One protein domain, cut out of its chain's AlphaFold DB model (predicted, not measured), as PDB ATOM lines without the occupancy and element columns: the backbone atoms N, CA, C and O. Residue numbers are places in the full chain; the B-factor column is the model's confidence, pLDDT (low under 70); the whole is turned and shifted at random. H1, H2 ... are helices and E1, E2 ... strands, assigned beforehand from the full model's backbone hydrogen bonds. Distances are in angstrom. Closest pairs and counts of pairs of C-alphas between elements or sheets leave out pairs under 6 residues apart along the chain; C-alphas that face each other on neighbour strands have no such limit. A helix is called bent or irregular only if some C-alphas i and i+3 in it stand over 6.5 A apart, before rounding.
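AT A GLANCE: This is residues 11 to 31 and 42 to 174 of the 174 residues of an uncharacterized protein of Lentilactobacillus parakefiri (UniProt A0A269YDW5). This is an elongated up-and-down bundle of four helices with the long helix H4 at its core: H3 and the arm H5b pack along H4, while H2 packs on H5b and reaches H3 and H4 with residues near its C-terminal end. Outside the bundle H1 crosses over H3, the arm H5a packs on H4 beside residues 122 to 130, and the turn of residues 95 to 100 sticks out. The 154 printed residues hold five named helices and one short strand, in the order H1 H2 H3 H4 H5 E1; the class is mostly helix. The whole is compact, with a radius of gyration of the C-alphas of 17.4 A, and spans 59 by 34 by 21 A.

IN THESE COORDINATES: Find C-alpha 99 at (26.163, -41.207, -26.163); from there H4 runs through residues 99 to 132, 49.4 A to C-alpha 132 at (-12.669, -68.448, -39.898). H3, residues 69 to 95, is 39.1 A long with a kink of 41 degrees near residue 76. H2, residues 43 to 63, is 31.0 A long; it is neither bent nor irregular, but only just: C-alphas 44 and 47 are 6.1 A apart. H1, residues 11 to 29, begins at (8.248, -61.969, -48.394) and is 26.4 A long. H5, residues 138 to 169, was assigned by its hydrogen bonds as one helix but is bent, with C-alphas 152 and 155 7.9 A apart; its arms are H5a, residues 138 to 152, and H5b, residues 155 to 169. E1, residues 171 to 173, pairs with no named strand.

HOW THE PARTS SIT: Start at the bundle of H2, H3, H4 and H5b, up and down, each running against the one before it. H3 and H4 form a helical hairpin at a shallow tilt of 4 degrees, closest at the C-alphas of Ala 94 and Ile 102, 5.7 A. H4 touches H5b with residues 104 to 119 alone, closest at the C-alphas of Leu 115 and Val 160, 5.9 A. H2 touches H5b at a steep tilt of 42 degrees, with the C-alphas of Leu 46 and Ser 169 closest at 5.6 A. H2 touches H4 with residues 57 to 61 alone, closest at the C-alphas of Tyr 60 and Ala 123, 6.1 A. H2 and H3 are a hairpin too, the C-alphas of Tyr 60 and Pro 75 closest at 6.0 A. Look outward to H1: it touches H3 at a steep tilt of 41 degrees, the same way, closest at the C-alphas of Phe 23 and Gly 84, 4.3 A; H1 and H4 are apart. H5a touches H4 with the C-alphas of Ile 126 and Thr 146 closest at 5.6 A, and is about perpendicular to H5b, at 73 degrees. E1 and H5b meet only through their link. Every O i to N i+4 pair is within hydrogen-bond range in H1, H4, H5a and H5b; in H2 it is 15 of 17 and in H3 19 of 23.

THE WHOLE: The two C-alphas farthest apart are those of Gly 97 and Val 136, 60.1 A. Residues 32 to 41 are not printed, and C-alphas 31 and 42 are 24.4 A apart across the cut; of the links that are printed whole, each is tight. The pLDDT is under 70 at residue 11, residues 42 to 45 and residues 170 to 174, with a mean of 80.5 over the printed part.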
ATOM      1  N   THR A  11       8.679 -63.338 -48.727       69.38
ATOM      2  CA  THR A  11       8.248 -61.969 -48.394       69.38
ATOM      3  C   THR A  11       9.163 -61.315 -47.363       69.38
ATOM      4  O   THR A  11       9.408 -60.119 -47.458       69.38
ATOM      5  N   TYR A  12       9.754 -62.085 -46.442       71.62
ATOM      6  CA  TYR A  12      10.798 -61.562 -45.551       71.62
ATOM      7  C   TYR A  12      12.050 -61.126 -46.321       71.62
ATOM      8  O   TYR A  12      12.589 -60.061 -46.041       71.62
ATOM      9  N   LEU A  13      12.485 -61.912 -47.314       74.94
ATOM     10  CA  LEU A  13      13.615 -61.539 -48.173       74.94
ATOM     11  C   LEU A  13      13.327 -60.257 -48.961       74.94
ATOM     12  O   LEU A  13      14.201 -59.401 -49.054       74.94
ATOM     13  N   ILE A  14      12.099 -60.096 -49.465       79.12
ATOM     14  CA  ILE A  14      11.670 -58.875 -50.164       79.12
ATOM     15  C   ILE A  14      11.714 -57.665 -49.225       79.12
ATOM     16  O   ILE A  14      12.227 -56.624 -49.622       79.12
ATOM     17  N   PHE A  15      11.243 -57.784 -47.980       75.38
ATOM     18  CA  PHE A  15      11.310 -56.676 -47.020       75.38
ATOM     19  C   PHE A  15      12.737 -56.306 -46.625       75.38
ATOM     20  O   PHE A  15      13.037 -55.123 -46.501       75.38
ATOM     21  N   ILE A  16      13.620 -57.292 -46.454       77.19
ATOM     22  CA  ILE A  16      15.035 -57.041 -46.150       77.19
ATOM     23  C   ILE A  16      15.711 -56.347 -47.333       77.19
ATOM     24  O   ILE A  16      16.380 -55.336 -47.142       77.19
ATOM     25  N   ALA A  17      15.507 -56.857 -48.553       81.50
ATOM     26  CA  ALA A  17      16.042 -56.244 -49.762       81.50
ATOM     27  C   ALA A  17      15.518 -54.813 -49.930       81.50
ATOM     28  O   ALA A  17      16.300 -53.909 -50.190       81.50
ATOM     29  N   TRP A  18      14.221 -54.591 -49.706       80.69
ATOM     30  CA  TRP A  18      13.616 -53.265 -49.789       80.69
ATOM     31  C   TRP A  18      14.136 -52.300 -48.721       80.69
ATOM     32  O   TRP A  18      14.503 -51.177 -49.048       80.69
ATOM     33  N   GLY A  19      14.242 -52.742 -47.465       72.12
ATOM     34  CA  GLY A  19      14.824 -51.940 -46.387       72.12
ATOM     35  C   GLY A  19      16.284 -51.569 -46.660       72.12
ATOM     36  O   GLY A  19      16.693 -50.447 -46.374       72.12
ATOM     37  N   ALA A  20      17.054 -52.468 -47.281       78.31
ATOM     38  CA  ALA A  20      18.404 -52.159 -47.746       78.31
ATOM     39  C   ALA A  20      18.387 -51.109 -48.869       78.31
ATOM     40  O   ALA A  20      19.142 -50.141 -48.803       78.31
ATOM     41  N   THR A  21      17.502 -51.242 -49.862       81.00
ATOM     42  CA  THR A  21      17.340 -50.239 -50.929       81.00
ATOM     43  C   THR A  21      16.979 -48.869 -50.362       81.00
ATOM     44  O   THR A  21      17.578 -47.877 -50.758       81.00
ATOM     45  N   ALA A  22      16.054 -48.810 -49.404       77.25
ATOM     46  CA  ALA A  22      15.656 -47.580 -48.728       77.25
ATOM     47  C   ALA A  22      16.812 -46.937 -47.953       77.25
ATOM     48  O   ALA A  22      17.012 -45.727 -48.023       77.25
ATOM     49  N   PHE A  23      17.624 -47.745 -47.268       78.06
ATOM     50  CA  PHE A  23      18.835 -47.279 -46.596       78.06
ATOM     51  C   PHE A  23      19.848 -46.674 -47.583       78.06
ATOM     52  O   PHE A  23      20.380 -45.594 -47.338       78.06
ATOM     53  N   PHE A  24      20.085 -47.325 -48.728       80.94
ATOM     54  CA  PHE A  24      20.965 -46.786 -49.774       80.94
ATOM     55  C   PHE A  24      20.373 -45.560 -50.483       80.94
ATOM     56  O   PHE A  24      21.099 -44.644 -50.847       80.94
ATOM     57  N   LEU A  25      19.057 -45.497 -50.673       81.06
ATOM     58  CA  LEU A  25      18.400 -44.297 -51.194       81.06
ATOM     59  C   LEU A  25      18.542 -43.132 -50.214       81.06
ATOM     60  O   LEU A  25      18.891 -42.025 -50.622       81.06
ATOM     61  N   ALA A  26      18.345 -43.385 -48.919       73.81
ATOM     62  CA  ALA A  26      18.562 -42.397 -47.874       73.81
ATOM     63  C   ALA A  26      20.012 -41.891 -47.879       73.81
ATOM     64  O   ALA A  26      20.227 -40.689 -47.747       73.81
ATOM     65  N   SER A  27      21.000 -42.756 -48.121       74.25
ATOM     66  CA  SER A  27      22.401 -42.332 -48.190       74.25
ATOM     67  C   SER A  27      22.762 -41.469 -49.394       74.25
ATOM     68  O   SER A  27      23.697 -40.674 -49.314       74.25
ATOM     69  N   VAL A  28      22.016 -41.588 -50.491       76.56
ATOM     70  CA  VAL A  28      22.177 -40.733 -51.676       76.56
ATOM     71  C   VAL A  28      21.462 -39.392 -51.495       76.56
ATOM     72  O   VAL A  28      21.963 -38.363 -51.947       76.56
ATOM     73  N   ILE A  29      20.293 -39.389 -50.848       76.38
ATOM     74  CA  ILE A  29      19.454 -38.193 -50.680       76.38
ATOM     75  C   ILE A  29      19.958 -37.313 -49.529       76.38
ATOM     76  O   ILE A  29      20.007 -36.088 -49.655       76.38
ATOM     77  N   PHE A  30      20.325 -37.919 -48.401       71.62
ATOM     78  CA  PHE A  30      20.759 -37.206 -47.205       71.62
ATOM     79  C   PHE A  30      22.281 -37.096 -47.165       71.62
ATOM     80  O   PHE A  30      22.998 -38.084 -47.309       71.62
ATOM     81  N   LYS A  31      22.786 -35.880 -46.922       71.62
ATOM     82  CA  LYS A  31      24.226 -35.638 -46.779       71.62
ATOM     83  C   LYS A  31      24.794 -36.457 -45.620       71.62
ATOM     84  O   LYS A  31      24.222 -36.494 -44.535       71.62
ATOM     85  N   ASN A  42       8.407 -29.864 -29.212       65.81
ATOM     86  CA  ASN A  42       7.664 -29.034 -30.150       65.81
ATOM     87  C   ASN A  42       6.200 -29.494 -30.225       65.81
ATOM     88  O   ASN A  42       5.878 -30.497 -30.872       65.81
ATOM     89  N   ASP A  43       5.304 -28.728 -29.602       62.47
ATOM     90  CA  ASP A  43       3.873 -29.043 -29.525       62.47
ATOM     91  C   ASP A  43       3.200 -29.113 -30.907       62.47
ATOM     92  O   ASP A  43       2.303 -29.927 -31.135       62.47
ATOM     93  N   GLY A  44       3.687 -28.331 -31.878       66.38
ATOM     94  CA  GLY A  44       3.194 -28.366 -33.260       66.38
ATOM     95  C   GLY A  44       3.525 -29.672 -33.991       66.38
ATOM     96  O   GLY A  44       2.779 -30.100 -34.876       66.38
ATOM     97  N   ARG A  45       4.611 -30.353 -33.598       69.19
ATOM     98  CA  ARG A  45       4.994 -31.659 -34.154       69.19
ATOM     99  C   ARG A  45       4.178 -32.801 -33.563       69.19
ATOM    100  O   ARG A  45       3.889 -33.745 -34.294       69.19
ATOM    101  N   LEU A  46       3.747 -32.718 -32.303       72.81
ATOM    102  CA  LEU A  46       2.958 -33.776 -31.654       72.81
ATOM    103  C   LEU A  46       1.718 -34.155 -32.476       72.81
ATOM    104  O   LEU A  46       1.490 -35.336 -32.741       72.81
ATOM    105  N   PHE A  47       0.956 -33.162 -32.943       75.19
ATOM    106  CA  PHE A  47      -0.254 -33.410 -33.731       75.19
ATOM    107  C   PHE A  47       0.051 -34.036 -35.098       75.19
ATOM    108  O   PHE A  47      -0.600 -35.002 -35.497       75.19
ATOM    109  N   GLN A  48       1.073 -33.538 -35.803       77.25
ATOM    110  CA  GLN A  48       1.475 -34.083 -37.106       77.25
ATOM    111  C   GLN A  48       1.925 -35.544 -36.996       77.25
ATOM    112  O   GLN A  48       1.610 -36.370 -37.855       77.25
ATOM    113  N   VAL A  49       2.643 -35.880 -35.927       73.88
ATOM    114  CA  VAL A  49       3.171 -37.228 -35.698       73.88
ATOM    115  C   VAL A  49       2.078 -38.176 -35.246       73.88
ATOM    116  O   VAL A  49       2.026 -39.308 -35.725       73.88
ATOM    117  N   LEU A  50       1.178 -37.718 -34.378       80.75
ATOM    118  CA  LEU A  50      -0.002 -38.483 -33.993       80.75
ATOM    119  C   LEU A  50      -0.829 -38.839 -35.229       80.75
ATOM    120  O   LEU A  50      -1.203 -39.996 -35.413       80.75
ATOM    121  N   LEU A  51      -1.044 -37.869 -36.119       81.44
ATOM    122  CA  LEU A  51      -1.775 -38.075 -37.364       81.44
ATOM    123  C   LEU A  51      -1.056 -39.081 -38.276       81.44
ATOM    124  O   LEU A  51      -1.706 -39.982 -38.804       81.44
ATOM    125  N   ARG A  52       0.279 -39.014 -38.390       77.00
ATOM    126  CA  ARG A  52       1.075 -40.041 -39.091       77.00
ATOM    127  C   ARG A  52       0.906 -41.424 -38.459       77.00
ATOM    128  O   ARG A  52       0.630 -42.370 -39.184       77.00
ATOM    129  N   GLY A  53       1.018 -41.551 -37.137       75.12
ATOM    130  CA  GLY A  53       0.851 -42.822 -36.420       75.12
ATOM    131  C   GLY A  53      -0.540 -43.440 -36.604       75.12
ATOM    132  O   GLY A  53      -0.661 -44.646 -36.826       75.12
ATOM    133  N   ILE A  54      -1.587 -42.612 -36.588       81.94
ATOM    134  CA  ILE A  54      -2.970 -43.041 -36.835       81.94
ATOM    135  C   ILE A  54      -3.167 -43.450 -38.298       81.94
ATOM    136  O   ILE A  54      -3.744 -44.506 -38.546       81.94
ATOM    137  N   LEU A  55      -2.684 -42.659 -39.263       83.88
ATOM    138  CA  LEU A  55      -2.758 -42.995 -40.693       83.88
ATOM    139  C   LEU A  55      -2.075 -44.327 -40.992       83.88
ATOM    140  O   LEU A  55      -2.607 -45.154 -41.728       83.88
ATOM    141  N   LEU A  56      -0.917 -44.540 -40.375       78.25
ATOM    142  CA  LEU A  56      -0.155 -45.776 -40.435       78.25
ATOM    143  C   LEU A  56      -1.015 -46.957 -39.946       78.25
ATOM    144  O   LEU A  56      -1.250 -47.926 -40.675       78.25
ATOM    145  N   LEU A  57      -1.578 -46.859 -38.743       81.88
ATOM    146  CA  LEU A  57      -2.444 -47.906 -38.198       81.88
ATOM    147  C   LEU A  57      -3.697 -48.143 -39.061       81.88
ATOM    148  O   LEU A  57      -4.083 -49.290 -39.298       81.88
ATOM    149  N   ALA A  58      -4.295 -47.073 -39.587       84.75
ATOM    150  CA  ALA A  58      -5.437 -47.140 -40.489       84.75
ATOM    151  C   ALA A  58      -5.092 -47.857 -41.802       84.75
ATOM    152  O   ALA A  58      -5.892 -48.669 -42.263       84.75
ATOM    153  N   ALA A  59      -3.905 -47.636 -42.374       84.94
ATOM    154  CA  ALA A  59      -3.465 -48.313 -43.593       84.94
ATOM    155  C   ALA A  59      -3.425 -49.839 -43.409       84.94
ATOM    156  O   ALA A  59      -3.972 -50.571 -44.235       84.94
ATOM    157  N   TYR A  60      -2.874 -50.327 -42.292       83.12
ATOM    158  CA  TYR A  60      -2.898 -51.759 -41.971       83.12
ATOM    159  C   TYR A  60      -4.322 -52.302 -41.833       83.12
ATOM    160  O   TYR A  60      -4.625 -53.371 -42.362       83.12
ATOM    161  N   VAL A  61      -5.212 -51.565 -41.161       84.31
ATOM    162  CA  VAL A  61      -6.614 -51.972 -40.986       84.31
ATOM    163  C   VAL A  61      -7.360 -52.002 -42.322       84.31
ATOM    164  O   VAL A  61      -8.040 -52.983 -42.608       84.31
ATOM    165  N   ILE A  62      -7.216 -50.987 -43.173       87.25
ATOM    166  CA  ILE A  62      -7.881 -50.918 -44.487       87.25
ATOM    167  C   ILE A  62      -7.428 -52.074 -45.376       87.25
ATOM    168  O   ILE A  62      -8.237 -52.730 -46.024       87.25
ATOM    169  N   VAL A  63      -6.138 -52.384 -45.368       85.25
ATOM    170  CA  VAL A  63      -5.578 -53.447 -46.203       85.25
ATOM    171  C   VAL A  63      -6.072 -54.836 -45.776       85.25
ATOM    172  O   VAL A  63      -6.184 -55.728 -46.617       85.25
ATOM    173  N   THR A  64      -6.497 -55.015 -44.518       84.75
ATOM    174  CA  THR A  64      -7.153 -56.258 -44.061       84.75
ATOM    175  C   THR A  64      -8.545 -56.499 -44.652       84.75
ATOM    176  O   THR A  64      -9.104 -57.583 -44.464       84.75
ATOM    177  N   ILE A  65      -9.115 -55.529 -45.383       84.50
ATOM    178  CA  ILE A  65     -10.324 -55.745 -46.194       84.50
ATOM    179  C   ILE A  65     -10.062 -56.837 -47.230       84.50
ATOM    180  O   ILE A  65     -10.978 -57.582 -47.566       84.50
ATOM    181  N   LEU A  66      -8.827 -56.989 -47.707       82.50
ATOM    182  CA  LEU A  66      -8.426 -58.153 -48.482       82.50
ATOM    183  C   LEU A  66      -8.093 -59.285 -47.497       82.50
ATOM    184  O   LEU A  66      -7.155 -59.147 -46.709       82.50
ATOM    185  N   PRO A  67      -8.805 -60.427 -47.522       73.44
ATOM    186  CA  PRO A  67      -8.610 -61.509 -46.561       73.44
ATOM    187  C   PRO A  67      -7.393 -62.362 -46.945       73.44
ATOM    188  O   PRO A  67      -7.426 -63.589 -46.867       73.44
ATOM    189  N   THR A  68      -6.321 -61.729 -47.414       78.88
ATOM    190  CA  THR A  68      -5.088 -62.366 -47.863       78.88
ATOM    191  C   THR A  68      -3.920 -61.802 -47.073       78.88
ATOM    192  O   THR A  68      -3.747 -60.597 -46.923       78.88
ATOM    193  N   ARG A  69      -3.058 -62.690 -46.576       75.06
ATOM    194  CA  ARG A  69      -1.876 -62.290 -45.798       75.06
ATOM    195  C   ARG A  69      -0.869 -61.484 -46.614       75.06
ATOM    196  O   ARG A  69      -0.110 -60.714 -46.045       75.06
ATOM    197  N   ILE A  70      -0.884 -61.653 -47.936       77.81
ATOM    198  CA  ILE A  70      -0.040 -60.907 -48.874       77.81
ATOM    199  C   ILE A  70      -0.435 -59.428 -48.908       77.81
ATOM    200  O   ILE A  70       0.431 -58.589 -49.121       77.81
ATOM    201  N   ALA A  71      -1.697 -59.081 -48.632       79.56
ATOM    202  CA  ALA A  71      -2.139 -57.690 -48.628       79.56
ATOM    203  C   ALA A  71      -1.297 -56.833 -47.666       79.56
ATOM    204  O   ALA A  71      -0.914 -55.722 -48.012       79.56
ATOM    205  N   ILE A  72      -0.897 -57.399 -46.520       82.44
ATOM    206  CA  ILE A  72      -0.055 -56.748 -45.502       82.44
ATOM    207  C   ILE A  72       1.309 -56.291 -46.045       82.44
ATOM    208  O   ILE A  72       1.906 -55.371 -45.492       82.44
ATOM    209  N   VAL A  73       1.779 -56.846 -47.166       78.38
ATOM    210  CA  VAL A  73       3.008 -56.390 -47.829       78.38
ATOM    211  C   VAL A  73       2.921 -54.926 -48.258       78.38
ATOM    212  O   VAL A  73       3.920 -54.221 -48.157       78.38
ATOM    213  N   ILE A  74       1.738 -54.456 -48.661       80.06
ATOM    214  CA  ILE A  74       1.523 -53.084 -49.140       80.06
ATOM    215  C   ILE A  74       1.869 -52.050 -48.061       80.06
ATOM    216  O   ILE A  74       2.754 -51.236 -48.310       80.06
ATOM    217  N   PRO A  75       1.234 -52.054 -46.868       81.25
ATOM    218  CA  PRO A  75       1.592 -51.103 -45.832       81.25
ATOM    219  C   PRO A  75       3.041 -51.328 -45.417       81.25
ATOM    220  O   PRO A  75       3.803 -50.370 -45.435       81.25
ATOM    221  N   SER A  76       3.462 -52.577 -45.162       81.25
ATOM    222  CA  SER A  76       4.827 -52.899 -44.721       81.25
ATOM    223  C   SER A  76       5.923 -52.325 -45.622       81.25
ATOM    224  O   SER A  76       6.945 -51.894 -45.101       81.25
ATOM    225  N   PHE A  77       5.715 -52.242 -46.936       80.38
ATOM    226  CA  PHE A  77       6.664 -51.626 -47.866       80.38
ATOM    227  C   PHE A  77       7.032 -50.182 -47.480       80.38
ATOM    228  O   PHE A  77       8.212 -49.846 -47.404       80.38
ATOM    229  N   PHE A  78       6.039 -49.355 -47.142       80.31
ATOM    230  CA  PHE A  78       6.258 -47.974 -46.695       80.31
ATOM    231  C   PHE A  78       6.927 -47.900 -45.316       80.31
ATOM    232  O   PHE A  78       7.723 -47.001 -45.058       80.31
ATOM    233  N   TYR A  79       6.640 -48.848 -44.419       80.88
ATOM    234  CA  TYR A  79       7.272 -48.872 -43.095       80.88
ATOM    235  C   TYR A  79       8.733 -49.291 -43.142       80.88
ATOM    236  O   TYR A  79       9.548 -48.743 -42.410       80.88
ATOM    237  N   PHE A  80       9.071 -50.269 -43.982       81.38
ATOM    238  CA  PHE A  80      10.460 -50.680 -44.163       81.38
ATOM    239  C   PHE A  80      11.287 -49.588 -44.851       81.38
ATOM    240  O   PHE A  80      12.468 -49.460 -44.544       81.38
ATOM    241  N   ASP A  81      10.662 -48.773 -45.704       80.69
ATOM    242  CA  ASP A  81      11.293 -47.588 -46.290       80.69
ATOM    243  C   ASP A  81      11.665 -46.550 -45.218       80.69
ATOM    244  O   ASP A  81      12.832 -46.189 -45.048       80.69
ATOM    245  N   LEU A  82      10.689 -46.170 -44.385       82.94
ATOM    246  CA  LEU A  82      10.917 -45.283 -43.243       82.94
ATOM    247  C   LEU A  82      11.931 -45.866 -42.248       82.94
ATOM    248  O   LEU A  82      12.811 -45.144 -41.784       82.94
ATOM    249  N   LEU A  83      11.870 -47.169 -41.958       85.56
ATOM    250  CA  LEU A  83      12.847 -47.839 -41.096       85.56
ATOM    251  C   LEU A  83      14.269 -47.715 -41.659       85.56
ATOM    252  O   LEU A  83      15.191 -47.422 -40.902       85.56
ATOM    253  N   GLY A  84      14.448 -47.904 -42.971       82.44
ATOM    254  CA  GLY A  84      15.731 -47.705 -43.646       82.44
ATOM    255  C   GLY A  84      16.258 -46.281 -43.462       82.44
ATOM    256  O   GLY A  84      17.427 -46.098 -43.116       82.44
ATOM    257  N   SER A  85      15.385 -45.279 -43.588       82.44
ATOM    258  CA  SER A  85      15.748 -43.876 -43.347       82.44
ATOM    259  C   SER A  85      16.144 -43.598 -41.888       82.44
ATOM    260  O   SER A  85      17.133 -42.909 -41.645       82.44
ATOM    261  N   TYR A  86      15.453 -44.196 -40.911       85.06
ATOM    262  CA  TYR A  86      15.779 -44.046 -39.487       85.06
ATOM    263  C   TYR A  86      17.080 -44.756 -39.111       85.06
ATOM    264  O   TYR A  86      17.843 -44.255 -38.293       85.06
ATOM    265  N   LEU A  87      17.385 -45.893 -39.740       86.31
ATOM    266  CA  LEU A  87      18.677 -46.563 -39.575       86.31
ATOM    267  C   LEU A  87      19.830 -45.727 -40.145       86.31
ATOM    268  O   LEU A  87      20.909 -45.691 -39.554       86.31
ATOM    269  N   TRP A  88      19.610 -45.034 -41.266       83.06
ATOM    270  CA  TRP A  88      20.589 -44.092 -41.814       83.06
ATOM    271  C   TRP A  88      20.806 -42.890 -40.887       83.06
ATOM    272  O   TRP A  88      21.944 -42.531 -40.590       83.06
ATOM    273  N   GLN A  89      19.725 -42.308 -40.367       82.50
ATOM    274  CA  GLN A  89      19.791 -41.228 -39.381       82.50
ATOM    275  C   GLN A  89      20.525 -41.667 -38.106       82.50
ATOM    276  O   GLN A  89      21.407 -40.955 -37.626       82.50
ATOM    277  N   PHE A  90      20.239 -42.869 -37.607       84.94
ATOM    278  CA  PHE A  90      20.948 -43.459 -36.476       84.94
ATOM    279  C   PHE A  90      22.454 -43.561 -36.720       84.94
ATOM    280  O   PHE A  90      23.238 -43.221 -35.831       84.94
ATOM    281  N   LEU A  91      22.878 -43.953 -37.927       84.25
ATOM    282  CA  LEU A  91      24.293 -43.962 -38.296       84.25
ATOM    283  C   LEU A  91      24.909 -42.556 -38.188       84.25
ATOM    284  O   LEU A  91      25.981 -42.410 -37.607       84.25
ATOM    285  N   MET A  92      24.223 -41.515 -38.668       82.94
ATOM    286  CA  MET A  92      24.705 -40.126 -38.569       82.94
ATOM    287  C   MET A  92      24.820 -39.624 -37.133       82.94
ATOM    288  O   MET A  92      25.776 -38.927 -36.793       82.94
ATOM    289  N   VAL A  93      23.870 -39.987 -36.271       81.44
ATOM    290  CA  VAL A  93      23.920 -39.657 -34.840       81.44
ATOM    291  C   VAL A  93      25.066 -40.407 -34.156       81.44
ATOM    292  O   VAL A  93      25.779 -39.829 -33.334       81.44
ATOM    293  N   ALA A  94      25.301 -41.669 -34.526       82.19
ATOM    294  CA  ALA A  94      26.409 -42.466 -34.004       82.19
ATOM    295  C   ALA A  94      27.781 -41.869 -34.351       82.19
ATOM    296  O   ALA A  94      28.672 -41.857 -33.502       82.19
ATOM    297  N   LEU A  95      27.934 -41.303 -35.552       82.50
ATOM    298  CA  LEU A  95      29.175 -40.647 -35.991       82.50
ATOM    299  C   LEU A  95      29.526 -39.392 -35.182       82.50
ATOM    300  O   LEU A  95      30.696 -39.028 -35.102       82.50
ATOM    301  N   ASN A  96      28.540 -38.744 -34.561       79.88
ATOM    302  CA  ASN A  96      28.753 -37.569 -33.718       79.88
ATOM    303  C   ASN A  96      29.350 -37.919 -32.336       79.88
ATOM    304  O   ASN A  96      29.826 -37.050 -31.612       79.88
ATOM    305  N   GLY A  97      29.311 -39.193 -31.925       75.44
ATOM    306  CA  GLY A  97      29.920 -39.663 -30.673       75.44
ATOM    307  C   GLY A  97      29.195 -39.249 -29.383       75.44
ATOM    308  O   GLY A  97      29.643 -39.587 -28.288       75.44
ATOM    309  N   ASN A  98      28.055 -38.556 -29.470       81.00
ATOM    310  CA  ASN A  98      27.255 -38.190 -28.300       81.00
ATOM    311  C   ASN A  98      26.402 -39.377 -27.817       81.00
ATOM    312  O   ASN A  98      25.333 -39.655 -28.364       81.00
ATOM    313  N   TRP A  99      26.834 -40.029 -26.734       80.06
ATOM    314  CA  TRP A  99      26.163 -41.207 -26.163       80.06
ATOM    315  C   TRP A  99      24.678 -40.987 -25.828       80.06
ATOM    316  O   TRP A  99      23.866 -41.899 -25.990       80.06
ATOM    317  N   ARG A 100      24.294 -39.776 -25.397       78.00
ATOM    318  CA  ARG A 100      22.891 -39.460 -25.074       78.00
ATOM    319  C   ARG A 100      22.012 -39.452 -26.324       78.00
ATOM    320  O   ARG A 100      20.921 -40.013 -26.290       78.00
ATOM    321  N   GLY A 101      22.502 -38.866 -27.416       77.38
ATOM    322  CA  GLY A 101      21.802 -38.863 -28.704       77.38
ATOM    323  C   GLY A 101      21.659 -40.273 -29.274       77.38
ATOM    324  O   GLY A 101      20.569 -40.660 -29.680       77.38
ATOM    325  N   ILE A 102      22.727 -41.074 -29.199       83.06
ATOM    326  CA  ILE A 102      22.735 -42.473 -29.654       83.06
ATOM    327  C   ILE A 102      21.694 -43.308 -28.901       83.06
ATOM    328  O   ILE A 102      20.929 -44.042 -29.522       83.06
ATOM    329  N   ALA A 103      21.640 -43.195 -27.571       83.38
ATOM    330  CA  ALA A 103      20.687 -43.949 -26.759       83.38
ATOM    331  C   ALA A 103      19.228 -43.581 -27.080       83.38
ATOM    332  O   ALA A 103      18.380 -44.467 -27.192       83.38
ATOM    333  N   MET A 104      18.941 -42.289 -27.263       80.81
ATOM    334  CA  MET A 104      17.601 -41.815 -27.621       80.81
ATOM    335  C   MET A 104      17.183 -42.290 -29.014       80.81
ATOM    336  O   MET A 104      16.089 -42.829 -29.173       80.81
ATOM    337  N   GLU A 105      18.061 -42.161 -30.008       82.00
ATOM    338  CA  GLU A 105      17.794 -42.591 -31.384       82.00
ATOM    339  C   GLU A 105      17.607 -44.117 -31.472       82.00
ATOM    340  O   GLU A 105      16.712 -44.611 -32.157       82.00
ATOM    341  N   LEU A 106      18.376 -44.888 -30.695       86.19
ATOM    342  CA  LEU A 106      18.193 -46.336 -30.581       86.19
ATOM    343  C   LEU A 106      16.816 -46.687 -29.996       86.19
ATOM    344  O   LEU A 106      16.120 -47.553 -30.531       86.19
ATOM    345  N   LEU A 107      16.400 -46.013 -28.918       86.50
ATOM    346  CA  LEU A 107      15.071 -46.198 -28.322       86.50
ATOM    347  C   LEU A 107      13.956 -45.873 -29.315       86.50
ATOM    348  O   LEU A 107      12.934 -46.566 -29.345       86.50
ATOM    349  N   PHE A 108      14.161 -44.855 -30.144       85.06
ATOM    350  CA  PHE A 108      13.231 -44.486 -31.197       85.06
ATOM    351  C   PHE A 108      13.105 -45.570 -32.270       85.06
ATOM    352  O   PHE A 108      11.992 -46.030 -32.541       85.06
ATOM    353  N   VAL A 109      14.227 -46.049 -32.812       87.81
ATOM    354  CA  VAL A 109      14.244 -47.131 -33.809       87.81
ATOM    355  C   VAL A 109      13.591 -48.399 -33.248       87.81
ATOM    356  O   VAL A 109      12.750 -49.004 -33.915       87.81
ATOM    357  N   ILE A 110      13.900 -48.778 -32.004       87.44
ATOM    358  CA  ILE A 110      13.274 -49.932 -31.336       87.44
ATOM    359  C   ILE A 110      11.763 -49.730 -31.207       87.44
ATOM    360  O   ILE A 110      10.990 -50.624 -31.556       87.44
ATOM    361  N   SER A 111      11.325 -48.558 -30.750       86.25
ATOM    362  CA  SER A 111       9.899 -48.246 -30.602       86.25
ATOM    363  C   SER A 111       9.164 -48.310 -31.939       86.25
ATOM    364  O   SER A 111       8.051 -48.834 -32.011       86.25
ATOM    365  N   TYR A 112       9.802 -47.857 -33.019       86.00
ATOM    366  CA  TYR A 112       9.254 -47.954 -34.366       86.00
ATOM    367  C   TYR A 112       9.140 -49.408 -34.853       86.00
ATOM    368  O   TYR A 112       8.102 -49.801 -35.387       86.00
ATOM    369  N   ILE A 113      10.149 -50.249 -34.601       86.38
ATOM    370  CA  ILE A 113      10.093 -51.689 -34.910       86.38
ATOM    371  C   ILE A 113       8.946 -52.365 -34.145       86.38
ATOM    372  O   ILE A 113       8.186 -53.144 -34.726       86.38
ATOM    373  N   VAL A 114       8.775 -52.044 -32.859       86.25
ATOM    374  CA  VAL A 114       7.671 -52.566 -32.036       86.25
ATOM    375  C   VAL A 114       6.313 -52.113 -32.582       86.25
ATOM    376  O   VAL A 114       5.386 -52.921 -32.656       86.25
ATOM    377  N   LEU A 115       6.191 -50.864 -33.043       85.69
ATOM    378  CA  LEU A 115       4.980 -50.354 -33.697       85.69
ATOM    379  C   LEU A 115       4.631 -51.152 -34.957       85.69
ATOM    380  O   LEU A 115       3.481 -51.579 -35.115       85.69
ATOM    381  N   ILE A 116       5.610 -51.406 -35.831       84.75
ATOM    382  CA  ILE A 116       5.425 -52.234 -37.035       84.75
ATOM    383  C   ILE A 116       4.980 -53.645 -36.645       84.75
ATOM    384  O   ILE A 116       4.048 -54.195 -37.235       84.75
ATOM    385  N   TYR A 117       5.609 -54.236 -35.631       85.00
ATOM    386  CA  TYR A 117       5.262 -55.573 -35.162       85.00
ATOM    387  C   TYR A 117       3.817 -55.645 -34.643       85.00
ATOM    388  O   TYR A 117       3.043 -56.497 -35.087       85.00
ATOM    389  N   CYS A 118       3.415 -54.732 -33.756       84.06
ATOM    390  CA  CYS A 118       2.069 -54.699 -33.177       84.06
ATOM    391  C   CYS A 118       0.980 -54.470 -34.234       84.06
ATOM    392  O   CYS A 118      -0.053 -55.149 -34.222       84.06
ATOM    393  N   THR A 119       1.204 -53.546 -35.167       83.88
ATOM    394  CA  THR A 119       0.263 -53.263 -36.265       83.88
ATOM    395  C   THR A 119       0.127 -54.456 -37.210       83.88
ATOM    396  O   THR A 119      -0.989 -54.875 -37.524       83.88
ATOM    397  N   THR A 120       1.244 -55.088 -37.568       85.00
ATOM    398  CA  THR A 120       1.273 -56.298 -38.402       85.00
ATOM    399  C   THR A 120       0.564 -57.477 -37.729       85.00
ATOM    400  O   THR A 120      -0.241 -58.165 -38.359       85.00
ATOM    401  N   MET A 121       0.803 -57.693 -36.434       84.81
ATOM    402  CA  MET A 121       0.152 -58.747 -35.651       84.81
ATOM    403  C   MET A 121      -1.367 -58.551 -35.591       84.81
ATOM    404  O   MET A 121      -2.129 -59.490 -35.829       84.81
ATOM    405  N   THR A 122      -1.800 -57.316 -35.335       85.69
ATOM    406  CA  THR A 122      -3.218 -56.934 -35.306       85.69
ATOM    407  C   THR A 122      -3.864 -57.210 -36.665       85.69
ATOM    408  O   THR A 122      -4.926 -57.828 -36.738       85.69
ATOM    409  N   ALA A 123      -3.195 -56.838 -37.759       85.81
ATOM    410  CA  ALA A 123      -3.680 -57.099 -39.110       85.81
ATOM    411  C   ALA A 123      -3.827 -58.604 -39.396       85.81
ATOM    412  O   ALA A 123      -4.864 -59.037 -39.904       85.81
ATOM    413  N   PHE A 124      -2.851 -59.434 -39.013       85.88
ATOM    414  CA  PHE A 124      -2.972 -60.882 -39.202       85.88
ATOM    415  C   PHE A 124      -4.110 -61.504 -38.394       85.88
ATOM    416  O   PHE A 124      -4.807 -62.378 -38.908       85.88
ATOM    417  N   GLN A 125      -4.327 -61.060 -37.156       85.56
ATOM    418  CA  GLN A 125      -5.442 -61.538 -36.339       85.56
ATOM    419  C   GLN A 125      -6.799 -61.156 -36.938       85.56
ATOM    420  O   GLN A 125      -7.725 -61.970 -36.916       85.56
ATOM    421  N   ILE A 126      -6.920 -59.949 -37.505       85.44
ATOM    422  CA  ILE A 126      -8.128 -59.540 -38.234       85.44
ATOM    423  C   ILE A 126      -8.351 -60.484 -39.415       85.44
ATOM    424  O   ILE A 126      -9.436 -61.055 -39.528       85.44
ATOM    425  N   ILE A 127      -7.331 -60.714 -40.247       85.69
ATOM    426  CA  ILE A 127      -7.429 -61.603 -41.415       85.69
ATOM    427  C   ILE A 127      -7.816 -63.027 -40.999       85.69
ATOM    428  O   ILE A 127      -8.718 -63.605 -41.598       85.69
ATOM    429  N   ASP A 128      -7.204 -63.588 -39.956       85.62
ATOM    430  CA  ASP A 128      -7.505 -64.944 -39.478       85.62
ATOM    431  C   ASP A 128      -8.959 -65.077 -38.985       85.62
ATOM    432  O   ASP A 128      -9.670 -66.020 -39.346       85.62
ATOM    433  N   LEU A 129      -9.464 -64.091 -38.237       85.38
ATOM    434  CA  LEU A 129     -10.869 -64.058 -37.809       85.38
ATOM    435  C   LEU A 129     -11.832 -63.861 -38.986       85.38
ATOM    436  O   LEU A 129     -12.916 -64.455 -39.018       85.38
ATOM    437  N   VAL A 130     -11.445 -63.051 -39.973       86.06
ATOM    438  CA  VAL A 130     -12.180 -62.879 -41.233       86.06
ATOM    439  C   VAL A 130     -12.078 -64.120 -42.121       86.06
ATOM    440  O   VAL A 130     -12.955 -64.342 -42.938       86.06
ATOM    441  N   GLN A 131     -11.114 -65.015 -41.970       83.94
ATOM    442  CA  GLN A 131     -11.135 -66.281 -42.709       83.94
ATOM    443  C   GLN A 131     -12.021 -67.324 -42.014       83.94
ATOM    444  O   GLN A 131     -12.819 -67.989 -42.671       83.94
ATOM    445  N   LYS A 132     -11.971 -67.409 -40.680       83.00
ATOM    446  CA  LYS A 132     -12.669 -68.448 -39.898       83.00
ATOM    447  C   LYS A 132     -14.189 -68.288 -39.804       83.00
ATOM    448  O   LYS A 132     -14.904 -69.277 -39.660       83.00
ATOM    449  N   ASN A 133     -14.708 -67.064 -39.841       79.81
ATOM    450  CA  ASN A 133     -16.127 -66.816 -39.567       79.81
ATOM    451  C   ASN A 133     -17.021 -67.149 -40.791       79.81
ATOM    452  O   ASN A 133     -16.748 -66.678 -41.888       79.81
ATOM    453  N   ARG A 134     -18.106 -67.926 -40.660       71.00
ATOM    454  CA  ARG A 134     -18.910 -68.433 -41.808       71.00
ATOM    455  C   ARG A 134     -20.063 -67.514 -42.271       71.00
ATOM    456  O   ARG A 134     -21.061 -67.986 -42.799       71.00
ATOM    457  N   SER A 135     -19.966 -66.202 -42.058       75.00
ATOM    458  CA  SER A 135     -21.034 -65.261 -42.447       75.00
ATOM    459  C   SER A 135     -21.084 -65.006 -43.961       75.00
ATOM    460  O   SER A 135     -20.037 -64.840 -44.585       75.00
ATOM    461  N   VAL A 136     -22.304 -64.901 -44.510       75.69
ATOM    462  CA  VAL A 136     -22.594 -64.583 -45.925       75.69
ATOM    463  C   VAL A 136     -22.170 -63.152 -46.297       75.69
ATOM    464  O   VAL A 136     -21.725 -62.907 -47.414       75.69
ATOM    465  N   TYR A 137     -22.241 -62.203 -45.355       85.19
ATOM    466  CA  TYR A 137     -21.919 -60.794 -45.607       85.19
ATOM    467  C   TYR A 137     -20.467 -60.470 -45.244       85.19
ATOM    468  O   TYR A 137     -20.134 -60.257 -44.072       85.19
ATOM    469  N   TYR A 138     -19.610 -60.371 -46.264       83.75
ATOM    470  CA  TYR A 138     -18.170 -60.160 -46.097       83.75
ATOM    471  C   TYR A 138     -17.817 -58.887 -45.308       83.75
ATOM    472  O   TYR A 138     -17.097 -58.962 -44.314       83.75
ATOM    473  N   PHE A 139     -18.374 -57.728 -45.678       85.88
ATOM    474  CA  PHE A 139     -18.069 -56.456 -45.006       85.88
ATOM    475  C   PHE A 139     -18.543 -56.412 -43.551       85.88
ATOM    476  O   PHE A 139     -17.813 -55.953 -42.676       85.88
ATOM    477  N   SER A 140     -19.734 -56.947 -43.258       85.62
ATOM    478  CA  SER A 140     -20.246 -57.041 -41.881       85.62
ATOM    479  C   SER A 140     -19.335 -57.912 -41.011       85.62
ATOM    480  O   SER A 140     -19.024 -57.580 -39.865       85.62
ATOM    481  N   LYS A 141     -18.846 -59.014 -41.582       86.62
ATOM    482  CA  LYS A 141     -17.891 -59.920 -40.949       86.62
ATOM    483  C   LYS A 141     -16.530 -59.258 -40.724       86.62
ATOM    484  O   LYS A 141     -16.015 -59.342 -39.612       86.62
ATOM    485  N   TRP A 142     -15.983 -58.574 -41.729       89.75
ATOM    486  CA  TRP A 142     -14.745 -57.801 -41.606       89.75
ATOM    487  C   TRP A 142     -14.849 -56.731 -40.519       89.75
ATOM    488  O   TRP A 142     -13.992 -56.670 -39.638       89.75
ATOM    489  N   PHE A 143     -15.934 -55.960 -40.502       88.06
ATOM    490  CA  PHE A 143     -16.137 -54.902 -39.516       88.06
ATOM    491  C   PHE A 143     -16.245 -55.456 -38.088       88.06
ATOM    492  O   PHE A 143     -15.586 -54.959 -37.174       88.06
ATOM    493  N   LYS A 144     -17.017 -56.535 -37.883       87.75
ATOM    494  CA  LYS A 144     -17.138 -57.198 -36.572       87.75
ATOM    495  C   LYS A 144     -15.803 -57.763 -36.081       87.75
ATOM    496  O   LYS A 144     -15.481 -57.598 -34.905       87.75
ATOM    497  N   SER A 145     -15.036 -58.413 -36.958       86.88
ATOM    498  CA  SER A 145     -13.708 -58.944 -36.625       86.88
ATOM    499  C   SER A 145     -12.727 -57.823 -36.293       86.88
ATOM    500  O   SER A 145     -12.094 -57.870 -35.243       86.88
ATOM    501  N   THR A 146     -12.670 -56.781 -37.126       87.00
ATOM    502  CA  THR A 146     -11.819 -55.602 -36.914       87.00
ATOM    503  C   THR A 146     -12.120 -54.947 -35.577       87.00
ATOM    504  O   THR A 146     -11.216 -54.804 -34.761       87.00
ATOM    505  N   LYS A 147     -13.395 -54.647 -35.289       88.88
ATOM    506  CA  LYS A 147     -13.813 -54.056 -34.008       88.88
ATOM    507  C   LYS A 147     -13.384 -54.913 -32.816       88.88
ATOM    508  O   LYS A 147     -12.915 -54.369 -31.824       88.88
ATOM    509  N   ARG A 148     -13.532 -56.239 -32.905       87.31
ATOM    510  CA  ARG A 148     -13.152 -57.162 -31.826       87.31
ATOM    511  C   ARG A 148     -11.643 -57.162 -31.578       87.31
ATOM    512  O   ARG A 148     -11.240 -57.094 -30.424       87.31
ATOM    513  N   VAL A 149     -10.825 -57.234 -32.630       87.06
ATOM    514  CA  VAL A 149      -9.358 -57.233 -32.488       87.06
ATOM    515  C   VAL A 149      -8.865 -55.875 -32.003       87.06
ATOM    516  O   VAL A 149      -8.080 -55.825 -31.061       87.06
ATOM    517  N   LEU A 150      -9.371 -54.775 -32.573       85.88
ATOM    518  CA  LEU A 150      -9.010 -53.431 -32.120       85.88
ATOM    519  C   LEU A 150      -9.375 -53.237 -30.648       85.88
ATOM    520  O   LEU A 150      -8.545 -52.766 -29.886       85.88
ATOM    521  N   ALA A 151     -10.568 -53.659 -30.221       85.81
ATOM    522  CA  ALA A 151     -10.983 -53.580 -28.821       85.81
ATOM    523  C   ALA A 151     -10.177 -54.500 -27.888       85.81
ATOM    524  O   ALA A 151     -10.103 -54.223 -26.698       85.81
ATOM    525  N   ALA A 152      -9.568 -55.575 -28.391       85.06
ATOM    526  CA  ALA A 152      -8.679 -56.423 -27.597       85.06
ATOM    527  C   ALA A 152      -7.269 -55.819 -27.465       85.06
ATOM    528  O   ALA A 152      -6.633 -55.955 -26.423       85.06
ATOM    529  N   HIS A 153      -6.790 -55.126 -28.503       85.56
ATOM    530  CA  HIS A 153      -5.426 -54.594 -28.577       85.56
ATOM    531  C   HIS A 153      -5.322 -53.073 -28.389       85.56
ATOM    532  O   HIS A 153      -4.218 -52.537 -28.452       85.56
ATOM    533  N   TRP A 154      -6.430 -52.372 -28.118       81.00
ATOM    534  CA  TRP A 154      -6.484 -50.904 -28.085       81.00
ATOM    535  C   TRP A 154      -5.452 -50.283 -27.142       81.00
ATOM    536  O   TRP A 154      -4.794 -49.324 -27.522       81.00
ATOM    537  N   LEU A 155      -5.265 -50.856 -25.948       79.19
ATOM    538  CA  LEU A 155      -4.334 -50.334 -24.952       79.19
ATOM    539  C   LEU A 155      -2.884 -50.496 -25.421       79.19
ATOM    540  O   LEU A 155      -2.107 -49.551 -25.355       79.19
ATOM    541  N   SER A 156      -2.537 -51.661 -25.976       80.88
ATOM    542  CA  SER A 156      -1.207 -51.897 -26.549       80.88
ATOM    543  C   SER A 156      -0.934 -50.967 -27.732       80.88
ATOM    544  O   SER A 156       0.138 -50.374 -27.798       80.88
ATOM    545  N   LEU A 157      -1.903 -50.786 -28.632       81.94
ATOM    546  CA  LEU A 157      -1.763 -49.887 -29.777       81.94
ATOM    547  C   LEU A 157      -1.630 -48.424 -29.334       81.94
ATOM    548  O   LEU A 157      -0.781 -47.714 -29.862       81.94
ATOM    549  N   LEU A 158      -2.406 -47.991 -28.337       82.25
ATOM    550  CA  LEU A 158      -2.342 -46.635 -27.792       82.25
ATOM    551  C   LEU A 158      -0.991 -46.368 -27.128       82.25
ATOM    552  O   LEU A 158      -0.380 -45.344 -27.412       82.25
ATOM    553  N   VAL A 159      -0.494 -47.295 -26.306       82.06
ATOM    554  CA  VAL A 159       0.819 -47.162 -25.656       82.06
ATOM    555  C   VAL A 159       1.932 -47.088 -26.694       82.06
ATOM    556  O   VAL A 159       2.768 -46.195 -26.622       82.06
ATOM    557  N   VAL A 160       1.938 -47.975 -27.692       82.25
ATOM    558  CA  VAL A 160       3.023 -48.016 -28.685       82.25
ATOM    559  C   VAL A 160       2.987 -46.797 -29.616       82.25
ATOM    560  O   VAL A 160       4.035 -46.217 -29.895       82.25
ATOM    561  N   VAL A 161       1.801 -46.347 -30.041       83.06
ATOM    562  CA  VAL A 161       1.656 -45.084 -30.790       83.06
ATOM    563  C   VAL A 161       2.054 -43.893 -29.918       83.06
ATOM    564  O   VAL A 161       2.757 -43.011 -30.396       83.06
ATOM    565  N   GLY A 162       1.667 -43.875 -28.641       81.00
ATOM    566  CA  GLY A 162       2.026 -42.819 -27.696       81.00
ATOM    567  C   GLY A 162       3.535 -42.700 -27.498       81.00
ATOM    568  O   GLY A 162       4.081 -41.611 -27.637       81.00
ATOM    569  N   VAL A 163       4.226 -43.820 -27.261       83.19
ATOM    570  CA  VAL A 163       5.692 -43.862 -27.141       83.19
ATOM    571  C   VAL A 163       6.356 -43.384 -28.430       83.19
ATOM    572  O   VAL A 163       7.255 -42.551 -28.371       83.19
ATOM    573  N   TYR A 164       5.887 -43.840 -29.596       81.06
ATOM    574  CA  TYR A 164       6.394 -43.368 -30.885       81.06
ATOM    575  C   TYR A 164       6.223 -41.851 -31.059       81.06
ATOM    576  O   TYR A 164       7.161 -41.173 -31.475       81.06
ATOM    577  N   VAL A 165       5.050 -41.310 -30.714       80.06
ATOM    578  CA  VAL A 165       4.739 -39.876 -30.839       80.06
ATOM    579  C   VAL A 165       5.590 -39.032 -29.900       80.06
ATOM    580  O   VAL A 165       6.123 -38.014 -30.333       80.06
ATOM    581  N   VAL A 166       5.727 -39.454 -28.641       78.81
ATOM    582  CA  VAL A 166       6.538 -38.757 -27.635       78.81
ATOM    583  C   VAL A 166       8.007 -38.786 -28.026       78.81
ATOM    584  O   VAL A 166       8.656 -37.750 -28.008       78.81
ATOM    585  N   LEU A 167       8.534 -39.945 -28.425       79.88
ATOM    586  CA  LEU A 167       9.927 -40.026 -28.847       79.88
ATOM    587  C   LEU A 167      10.163 -39.135 -30.064       79.88
ATOM    588  O   LEU A 167      11.046 -38.293 -30.005       79.88
ATOM    589  N   TRP A 168       9.331 -39.228 -31.106       75.31
ATOM    590  CA  TRP A 168       9.464 -38.378 -32.295       75.31
ATOM    591  C   TRP A 168       9.397 -36.881 -31.981       75.31
ATOM    592  O   TRP A 168      10.147 -36.096 -32.555       75.31
ATOM    593  N   SER A 169       8.481 -36.452 -31.111       70.62
ATOM    594  CA  SER A 169       8.318 -35.030 -30.789       70.62
ATOM    595  C   SER A 169       9.460 -34.460 -29.961       70.62
ATOM    596  O   SER A 169       9.632 -33.245 -29.962       70.62
ATOM    597  N   MET A 170      10.228 -35.323 -29.293       69.44
ATOM    598  CA  MET A 170      11.453 -34.968 -28.583       69.44
ATOM    599  C   MET A 170      12.668 -34.870 -29.512       69.44
ATOM    600  O   MET A 170      13.701 -34.375 -29.065       69.44
ATOM    601  N   PHE A 171      12.579 -35.322 -30.771       65.06
ATOM    602  CA  PHE A 171      13.657 -35.149 -31.743       65.06
ATOM    603  C   PHE A 171      13.542 -33.803 -32.446       65.06
ATOM    604  O   PHE A 171      12.609 -33.551 -33.218       65.06
ATOM    605  N   ASP A 172      14.562 -32.975 -32.251       58.22
ATOM    606  CA  ASP A 172      14.924 -31.934 -33.199       58.22
ATOM    607  C   ASP A 172      16.326 -32.221 -33.735       58.22
ATOM    608  O   ASP A 172      17.304 -32.279 -32.984       58.22
ATOM    609  N   LEU A 173      16.391 -32.472 -35.042       56.03
ATOM    610  CA  LEU A 173      17.637 -32.661 -35.770       56.03
ATOM    611  C   LEU A 173      18.130 -31.283 -36.202       56.03
ATOM    612  O   LEU A 173      17.447 -30.608 -36.977       56.03
ATOM    613  N   ILE A 174      19.296 -30.888 -35.693       48.41
ATOM    614  CA  ILE A 174      20.062 -29.720 -36.148       48.41
ATOM    615  C   ILE A 174      21.345 -30.222 -36.799       48.41
ATOM    616  O   ILE A 174      22.003 -31.100 -36.178       48.41
TER     617      ILE A 174